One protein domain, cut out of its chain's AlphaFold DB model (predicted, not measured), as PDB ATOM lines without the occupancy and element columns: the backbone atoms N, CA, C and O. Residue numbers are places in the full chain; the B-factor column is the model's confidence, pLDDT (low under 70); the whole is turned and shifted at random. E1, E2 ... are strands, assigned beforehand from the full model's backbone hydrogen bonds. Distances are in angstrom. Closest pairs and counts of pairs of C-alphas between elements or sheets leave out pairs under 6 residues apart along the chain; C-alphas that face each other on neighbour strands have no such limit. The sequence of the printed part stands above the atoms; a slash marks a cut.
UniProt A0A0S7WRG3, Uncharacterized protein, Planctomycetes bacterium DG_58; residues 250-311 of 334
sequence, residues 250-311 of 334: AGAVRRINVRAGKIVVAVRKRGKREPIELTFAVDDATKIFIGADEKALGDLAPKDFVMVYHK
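This is residues 250 to 311 of the 334 residues of an uncharacterized protein of Planctomycetes bacterium DG_58 (UniProt A0A0S7WRG3). One strongly twisted, curled sheet has two wings: the meander E1 E2 E3, each strand the antiparallel neighbour of the one before, and E6 E4 E5, joined through bent E1. Edge strands E3 and E5 stay apart. The 62 printed residues hold six named strands, E1 to E6, and no named helix; the order is E3 E2 E1 E6 E4 E5, all antiparallel, class all strand. It is compact, radius of gyration of the C-alphas 11.3 A, spanning 33 by 25 by 22 A.

E1, residues 250 to 257, bends by 73 degrees at residue 254. It forms a hairpin with E2, residues 262 to 267: N 266 and O 252, 2.8 A. E3, residues 276 to 281, forms a hairpin with E2 at 154 degrees: N 280 and O 263, 2.8 A. E4, residues 286 to 290, forms a hairpin with E5, residues 293 to 295: N 295 and O 288, 2.8 A. E6, residues 305 to 310, neighbours E4: N 309 and O 287, 2.8 A; and E1: N 306 and O 251, 3.1 A.

E1, 18.1 A long, begins at C-alpha 250 (6.406, -8.773, -27.264). E6, 16.5 A, ends at C-alpha 310 (11.422, -9.682, -38.561).

The farthest C-alphas, Arg 259 and Gly 271, are 34.0 A apart. The printed part has no cut and no long link; 19 residues are under 70 in pLDDT.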
ATOM      1  N   ALA A 250       6.535  -7.676 -28.217       52.34
ATOM      2  CA  ALA A 250       6.406  -8.773 -27.264       52.34
ATOM      3  C   ALA A 250       4.958  -8.869 -26.770       52.34
ATOM      4  O   ALA A 250       4.340  -7.853 -26.438       52.34
ATOM      5  N   GLY A 251       4.416 -10.081 -26.711       69.75
ATOM      6  CA  GLY A 251       3.054 -10.323 -26.250       69.75
ATOM      7  C   GLY A 251       2.719 -11.807 -26.167       69.75
ATOM      8  O   GLY A 251       3.527 -12.662 -26.516       69.75
ATOM      9  N   ALA A 252       1.515 -12.107 -25.682       64.69
ATOM     10  CA  ALA A 252       1.045 -13.483 -25.570       64.69
ATOM     11  C   ALA A 252       0.402 -13.932 -26.887       64.69
ATOM     12  O   ALA A 252      -0.452 -13.227 -27.436       64.69
ATOM     13  N   VAL A 253       0.768 -15.112 -27.378       52.94
ATOM     14  CA  VAL A 253       0.163 -15.717 -28.566       52.94
ATOM     15  C   VAL A 253      -1.296 -16.051 -28.275       52.94
ATOM     16  O   VAL A 253      -1.610 -16.758 -27.317       52.94
ATOM     17  N   ARG A 254      -2.212 -15.536 -29.098       72.25
ATOM     18  CA  ARG A 254      -3.650 -15.833 -28.987       72.25
ATOM     19  C   ARG A 254      -4.079 -16.892 -29.984       72.25
ATOM     20  O   ARG A 254      -4.822 -17.799 -29.621       72.25
ATOM     21  N   ARG A 255      -3.643 -16.747 -31.235       67.94
ATOM     22  CA  ARG A 255      -3.979 -17.645 -32.340       67.94
ATOM     23  C   ARG A 255      -2.793 -17.759 -33.286       67.94
ATOM     24  O   ARG A 255      -2.134 -16.763 -33.582       67.94
ATOM     25  N   ILE A 256      -2.564 -18.969 -33.778       67.94
ATOM     26  CA  ILE A 256      -1.525 -19.284 -34.758       67.94
ATOM     27  C   ILE A 256      -2.236 -19.870 -35.968       67.94
ATOM     28  O   ILE A 256      -3.025 -20.804 -35.829       67.94
ATOM     29  N   ASN A 257      -1.983 -19.315 -37.150       71.38
ATOM     30  CA  ASN A 257      -2.449 -19.891 -38.401       71.38
ATOM     31  C   ASN A 257      -1.232 -20.279 -39.238       71.38
ATOM     32  O   ASN A 257      -0.741 -19.496 -40.052       71.38
ATOM     33  N   VAL A 258      -0.754 -21.505 -39.009       69.38
ATOM     34  CA  VAL A 258       0.438 -22.058 -39.666       69.38
ATOM     35  C   VAL A 258       0.239 -22.139 -41.181       69.38
ATOM     36  O   VAL A 258       1.123 -21.744 -41.930       69.38
ATOM     37  N   ARG A 259      -0.951 -22.553 -41.647       56.31
ATOM     38  CA  ARG A 259      -1.258 -22.663 -43.087       56.31
ATOM     39  C   ARG A 259      -1.246 -21.317 -43.808       56.31
ATOM     40  O   ARG A 259      -0.912 -21.266 -44.982       56.31
ATOM     41  N   ALA A 260      -1.619 -20.241 -43.119       71.75
ATOM     42  CA  ALA A 260      -1.619 -18.894 -43.684       71.75
ATOM     43  C   ALA A 260      -0.312 -18.123 -43.431       71.75
ATOM     44  O   ALA A 260      -0.256 -16.945 -43.787       71.75
ATOM     45  N   GLY A 261       0.686 -18.729 -42.769       78.19
ATOM     46  CA  GLY A 261       1.928 -18.053 -42.379       78.19
ATOM     47  C   GLY A 261       1.677 -16.814 -41.517       78.19
ATOM     48  O   GLY A 261       2.302 -15.779 -41.719       78.19
ATOM     49  N   LYS A 262       0.694 -16.858 -40.608       77.62
ATOM     50  CA  LYS A 262       0.300 -15.700 -39.787       77.62
ATOM     51  C   LYS A 262       0.244 -16.048 -38.308       77.62
ATOM     52  O   LYS A 262      -0.284 -17.092 -37.920       77.62
ATOM     53  N   ILE A 263       0.701 -15.119 -37.476       74.69
ATOM     54  CA  ILE A 263       0.585 -15.196 -36.018       74.69
ATOM     55  C   ILE A 263      -0.173 -13.985 -35.478       74.69
ATOM     56  O   ILE A 263       0.086 -12.851 -35.881       74.69
ATOM     57  N   VAL A 264      -1.115 -14.224 -34.564       71.81
ATOM     58  CA  VAL A 264      -1.853 -13.172 -33.857       71.81
ATOM     59  C   VAL A 264      -1.380 -13.123 -32.410       71.81
ATOM     60  O   VAL A 264      -1.581 -14.062 -31.630       71.81
ATOM     61  N   VAL A 265      -0.765 -12.002 -32.046       71.00
ATOM     62  CA  VAL A 265      -0.205 -11.759 -30.718       71.00
ATOM     63  C   VAL A 265      -1.023 -10.680 -30.019       71.00
ATOM     64  O   VAL A 265      -1.242  -9.597 -30.559       71.00
ATOM     65  N   ALA A 266      -1.458 -10.957 -28.794       69.06
ATOM     66  CA  ALA A 266      -2.086  -9.968 -27.935       69.06
ATOM     67  C   ALA A 266      -1.017  -9.180 -27.172       69.06
ATOM     68  O   ALA A 266      -0.281  -9.726 -26.344       69.06
ATOM     69  N   VAL A 267      -0.968  -7.872 -27.415       71.44
ATOM     70  CA  VAL A 267      -0.013  -6.954 -26.792       71.44
ATOM     71  C   VAL A 267      -0.759  -5.975 -25.897       71.44
ATOM     72  O   VAL A 267      -1.683  -5.277 -26.321       71.44
ATOM     73  N   ARG A 268      -0.347  -5.880 -24.630       67.38
ATOM     74  CA  ARG A 268      -0.855  -4.845 -23.722       67.38
ATOM     75  C   ARG A 268      -0.116  -3.538 -23.976       67.38
ATOM     76  O   ARG A 268       1.043  -3.380 -23.601       67.38
ATOM     77  N   LYS A 269      -0.802  -2.571 -24.588       67.81
ATOM     78  CA  LYS A 269      -0.279  -1.208 -24.733       67.81
ATOM     79  C   LYS A 269      -0.399  -0.470 -23.398       67.81
ATOM     80  O   LYS A 269      -1.473  -0.440 -22.801       67.81
ATOM     81  N   ARG A 270       0.686   0.167 -22.943       49.94
ATOM     82  CA  ARG A 270       0.679   1.005 -21.731       49.94
ATOM     83  C   ARG A 270      -0.444   2.047 -21.827       49.94
ATOM     84  O   ARG A 270      -0.472   2.829 -22.774       49.94
ATOM     85  N   GLY A 271      -1.365   2.034 -20.863       66.75
ATOM     86  CA  GLY A 271      -2.510   2.949 -20.803       66.75
ATOM     87  C   GLY A 271      -3.806   2.451 -21.459       66.75
ATOM     88  O   GLY A 271      -4.811   3.145 -21.355       66.75
ATOM     89  N   LYS A 272      -3.832   1.266 -22.087       69.38
ATOM     90  CA  LYS A 272      -5.085   0.608 -22.498       69.38
ATOM     91  C   LYS A 272      -5.426  -0.536 -21.542       69.38
ATOM     92  O   LYS A 272      -4.548  -1.318 -21.183       69.38
ATOM     93  N   ARG A 273      -6.697  -0.621 -21.131       71.31
ATOM     94  CA  ARG A 273      -7.205  -1.716 -20.281       71.31
ATOM     95  C   ARG A 273      -7.286  -3.041 -21.041       71.31
ATOM     96  O   ARG A 273      -7.019  -4.088 -20.459       71.31
ATOM     97  N   GLU A 274      -7.581  -2.985 -22.335       81.00
ATOM     98  CA  GLU A 274      -7.733  -4.170 -23.179       81.00
ATOM     99  C   GLU A 274      -6.475  -4.432 -24.027       81.00
ATOM    100  O   GLU A 274      -5.842  -3.479 -24.504       81.00
ATOM    101  N   PRO A 275      -6.074  -5.708 -24.204       74.19
ATOM    102  CA  PRO A 275      -5.002  -6.071 -25.124       74.19
ATOM    103  C   PRO A 275      -5.378  -5.688 -26.557       74.19
ATOM    104  O   PRO A 275      -6.530  -5.817 -26.955       74.19
ATOM    105  N   ILE A 276      -4.395  -5.253 -27.341       77.25
ATOM    106  CA  ILE A 276      -4.558  -5.063 -28.783       77.25
ATOM    107  C   ILE A 276      -4.045  -6.328 -29.466       77.25
ATOM    108  O   ILE A 276      -2.951  -6.792 -29.142       77.25
ATOM    109  N   GLU A 277      -4.813  -6.874 -30.401       76.81
ATOM    110  CA  GLU A 277      -4.356  -7.976 -31.244       76.81
ATOM    111  C   GLU A 277      -3.560  -7.426 -32.430       76.81
ATOM    112  O   GLU A 277      -4.011  -6.532 -33.145       76.81
ATOM    113  N   LEU A 278      -2.352  -7.947 -32.615       72.94
ATOM    114  CA  LEU A 278      -1.486  -7.638 -33.743       72.94
ATOM    115  C   LEU A 278      -1.286  -8.908 -34.557       72.94
ATOM    116  O   LEU A 278      -0.905  -9.943 -34.013       72.94
ATOM    117  N   THR A 279      -1.561  -8.819 -35.854       76.31
ATOM    118  CA  THR A 279      -1.342  -9.918 -36.796       76.31
ATOM    119  C   THR A 279      -0.039  -9.673 -37.540       76.31
ATOM    120  O   THR A 279       0.129  -8.620 -38.150       76.31
ATOM    121  N   PHE A 280       0.859 -10.650 -37.506       75.00
ATOM    122  CA  PHE A 280       2.128 -10.621 -38.221       75.00
ATOM    123  C   PHE A 280       2.117 -11.694 -39.304       75.00
ATOM    124  O   PHE A 280       1.696 -12.824 -39.046       75.00
ATOM    125  N   ALA A 281       2.572 -11.333 -40.503       79.56
ATOM    126  CA  ALA A 281       2.997 -12.316 -41.489       79.56
ATOM    127  C   ALA A 281       4.353 -12.877 -41.045       79.56
ATOM    128  O   ALA A 281       5.218 -12.123 -40.597       79.56
ATOM    129  N   VAL A 282       4.495 -14.192 -41.122       80.31
ATOM    130  CA  VAL A 282       5.701 -14.935 -40.776       80.31
ATOM    131  C   VAL A 282       6.247 -15.497 -42.078       80.31
ATOM    132  O   VAL A 282       5.589 -16.302 -42.732       80.31
ATOM    133  N   ASP A 283       7.427 -15.029 -42.451       83.81
ATOM    134  CA  ASP A 283       8.215 -15.512 -43.583       83.81
ATOM    135  C   ASP A 283       9.555 -16.088 -43.099       83.81
ATOM    136  O   ASP A 283       9.848 -16.083 -41.900       83.81
ATOM    137  N   ASP A 284      10.394 -16.541 -44.030       76.62
ATOM    138  CA  ASP A 284      11.700 -17.142 -43.726       76.62
ATOM    139  C   ASP A 284      12.680 -16.164 -43.046       76.62
ATOM    140  O   ASP A 284      13.659 -16.573 -42.422       76.62
ATOM    141  N   ALA A 285      12.422 -14.855 -43.138       76.81
ATOM    142  CA  ALA A 285      13.196 -13.818 -42.462       76.81
ATOM    143  C   ALA A 285      12.685 -13.517 -41.037       76.81
ATOM    144  O   ALA A 285      13.296 -12.722 -40.304       76.81
ATOM    145  N   THR A 286      11.575 -14.138 -40.632       77.25
ATOM    146  CA  THR A 286      10.949 -13.965 -39.325       77.25
ATOM    147  C   THR A 286      11.480 -14.992 -38.330       77.25
ATOM    148  O   THR A 286      11.284 -16.192 -38.478       77.25
ATOM    149  N   LYS A 287      12.106 -14.509 -37.258       78.19
ATOM    150  CA  LYS A 287      12.554 -15.304 -36.112       78.19
ATOM    151  C   LYS A 287      11.593 -15.117 -34.944       78.19
ATOM    152  O   LYS A 287      11.245 -13.985 -34.599       78.19
ATOM    153  N   ILE A 288      11.181 -16.210 -34.315       73.56
ATOM    154  CA  ILE A 288      10.282 -16.196 -33.157       73.56
ATOM    155  C   ILE A 288      11.033 -16.782 -31.967       73.56
ATOM    156  O   ILE A 288      11.685 -17.811 -32.095       73.56
ATOM    157  N   PHE A 289      10.946 -16.128 -30.813       72.56
ATOM    158  CA  PHE A 289      11.622 -16.562 -29.592       72.56
ATOM    159  C   PHE A 289      10.630 -16.762 -28.450       72.56
ATOM    160  O   PHE A 289       9.754 -15.917 -28.248       72.56
ATOM    161  N   ILE A 290      10.820 -17.824 -27.663       69.75
ATOM    162  CA  ILE A 290      10.212 -18.002 -26.335       69.75
ATOM    163  C   ILE A 290      11.349 -17.972 -25.316       69.75
ATOM    164  O   ILE A 290      12.200 -18.859 -25.286       69.75
ATOM    165  N   GLY A 291      11.401 -16.932 -24.483       74.69
ATOM    166  CA  GLY A 291      12.567 -16.708 -23.627       74.69
ATOM    167  C   GLY A 291      13.822 -16.429 -24.463       74.69
ATOM    168  O   GLY A 291      13.862 -15.427 -25.177       74.69
ATOM    169  N   ALA A 292      14.837 -17.290 -24.343       70.25
ATOM    170  CA  ALA A 292      16.088 -17.208 -25.106       70.25
ATOM    171  C   ALA A 292      16.124 -18.149 -26.324       70.25
ATOM    172  O   ALA A 292      17.022 -18.024 -27.155       70.25
ATOM    173  N   ASP A 293      15.149 -19.053 -26.447       72.06
ATOM    174  CA  ASP A 293      15.169 -20.111 -27.451       72.06
ATOM    175  C   ASP A 293      14.413 -19.676 -28.709       72.06
ATOM    176  O   ASP A 293      13.258 -19.241 -28.636       72.06
ATOM    177  N   GLU A 294      15.061 -19.808 -29.868       83.62
ATOM    178  CA  GLU A 294      14.419 -19.652 -31.177       83.62
ATOM    179  C   GLU A 294      13.464 -20.837 -31.416       83.62
ATOM    180  O   GLU A 294      13.807 -21.990 -31.146       83.62
ATOM    181  N   LYS A 295      12.245 -20.556 -31.880       84.31
ATOM    182  CA  LYS A 295      11.178 -21.540 -32.106       84.31
ATOM    183  C   LYS A 295      10.615 -21.407 -33.512       84.31
ATOM    184  O   LYS A 295      10.442 -20.291 -34.009       84.31
ATOM    185  N   ALA A 296      10.280 -22.536 -34.132       85.56
ATOM    186  CA  ALA A 296       9.532 -22.524 -35.379       85.56
ATOM    187  C   ALA A 296       8.062 -22.164 -35.112       85.56
ATOM    188  O   ALA A 296       7.533 -22.390 -34.024       85.56
ATOM    189  N   LEU A 297       7.369 -21.632 -36.123       78.81
ATOM    190  CA  LEU A 297       5.957 -21.246 -36.006       78.81
ATOM    191  C   LEU A 297       5.050 -22.419 -35.585       78.81
ATOM    192  O   LEU A 297       4.068 -22.203 -34.876       78.81
ATOM    193  N   GLY A 298       5.377 -23.639 -36.021       78.94
ATOM    194  CA  GLY A 298       4.632 -24.860 -35.693       78.94
ATOM    195  C   GLY A 298       4.784 -25.327 -34.243       78.94
ATOM    196  O   GLY A 298       3.940 -26.085 -33.776       78.94
ATOM    197  N   ASP A 299       5.800 -24.836 -33.528       83.06
ATOM    198  CA  ASP A 299       6.117 -25.259 -32.157       83.06
ATOM    199  C   ASP A 299       5.449 -24.383 -31.088       83.06
ATOM    200  O   ASP A 299       5.618 -24.617 -29.892       83.06
ATOM    201  N   LEU A 300       4.734 -23.334 -31.499       79.81
ATOM    202  CA  LEU A 300       4.131 -22.376 -30.579       79.81
ATOM    203  C   LEU A 300       2.798 -22.904 -30.036       79.81
ATOM    204  O   LEU A 300       1.936 -23.360 -30.790       79.81
ATOM    205  N   ALA A 301       2.581 -22.752 -28.733       76.25
ATOM    206  CA  ALA A 301       1.308 -23.024 -28.087       76.25
ATOM    207  C   ALA A 301       0.513 -21.726 -27.840       76.25
ATOM    208  O   ALA A 301       1.076 -20.642 -27.635       76.25
ATOM    209  N   PRO A 302      -0.834 -21.786 -27.812       75.56
ATOM    210  CA  PRO A 302      -1.634 -20.674 -27.318       75.56
ATOM    211  C   PRO A 302      -1.202 -20.275 -25.900       75.56
ATOM    212  O   PRO A 302      -1.052 -21.132 -25.034       75.56
ATOM    213  N   LYS A 303      -1.111 -18.964 -25.647       74.94
ATOM    214  CA  LYS A 303      -0.631 -18.309 -24.412       74.94
ATOM    215  C   LYS A 303       0.886 -18.249 -24.225       74.94
ATOM    216  O   LYS A 303       1.306 -17.588 -23.274       74.94
ATOM    217  N   ASP A 304       1.685 -18.817 -25.126       70.88
ATOM    218  CA  ASP A 304       3.132 -18.607 -25.087       70.88
ATOM    219  C   ASP A 304       3.463 -17.121 -25.192       70.88
ATOM    220  O   ASP A 304       2.834 -16.367 -25.942       70.88
ATOM    221  N   PHE A 305       4.444 -16.679 -24.410       71.88
ATOM    222  CA  PHE A 305       4.942 -15.318 -24.504       71.88
ATOM    223  C   PHE A 305       6.082 -15.287 -25.511       71.88
ATOM    224  O   PHE A 305       7.168 -15.801 -25.241       71.88
ATOM    225  N   VAL A 306       5.821 -14.686 -26.668       68.44
ATOM    226  CA  VAL A 306       6.762 -14.686 -27.786       68.44
ATOM    227  C   VAL A 306       7.350 -13.304 -28.018       68.44
ATOM    228  O   VAL A 306       6.686 -12.275 -27.850       68.44
ATOM    229  N   MET A 307       8.602 -13.289 -28.463       68.81
ATOM    230  CA  MET A 307       9.200 -12.145 -29.138       68.81
ATOM    231  C   MET A 307       9.297 -12.466 -30.623       68.81
ATOM    232  O   MET A 307       9.922 -13.454 -31.002       68.81
ATOM    233  N   VAL A 308       8.689 -11.630 -31.464       70.38
ATOM    234  CA  VAL A 308       8.778 -11.778 -32.920       70.38
ATOM    235  C   VAL A 308       9.783 -10.764 -33.450       70.38
ATOM    236  O   VAL A 308       9.659  -9.561 -33.203       70.38
ATOM    237  N   TYR A 309      10.784 -11.260 -34.167       75.44
ATOM    238  CA  TYR A 309      11.796 -10.476 -34.852       75.44
ATOM    239  C   TYR A 309      11.655 -10.690 -36.353       75.44
ATOM    240  O   TYR A 309      11.729 -11.814 -36.830       75.44
ATOM    241  N   HIS A 310      11.488  -9.614 -37.109       68.69
ATOM    242  CA  HIS A 310      11.422  -9.682 -38.561       68.69
ATOM    243  C   HIS A 310      12.624  -8.936 -39.133       68.69
ATOM    244  O   HIS A 310      12.737  -7.713 -38.981       68.69
ATOM    245  N   LYS A 311      13.564  -9.670 -39.738       53.09
ATOM    246  CA  LYS A 311      14.737  -9.059 -40.364       53.09
ATOM    247  C   LYS A 311      14.297  -8.465 -41.697       53.09
ATOM    248  O   LYS A 311      14.062  -9.194 -42.650       53.09
TER     249      LYS A 311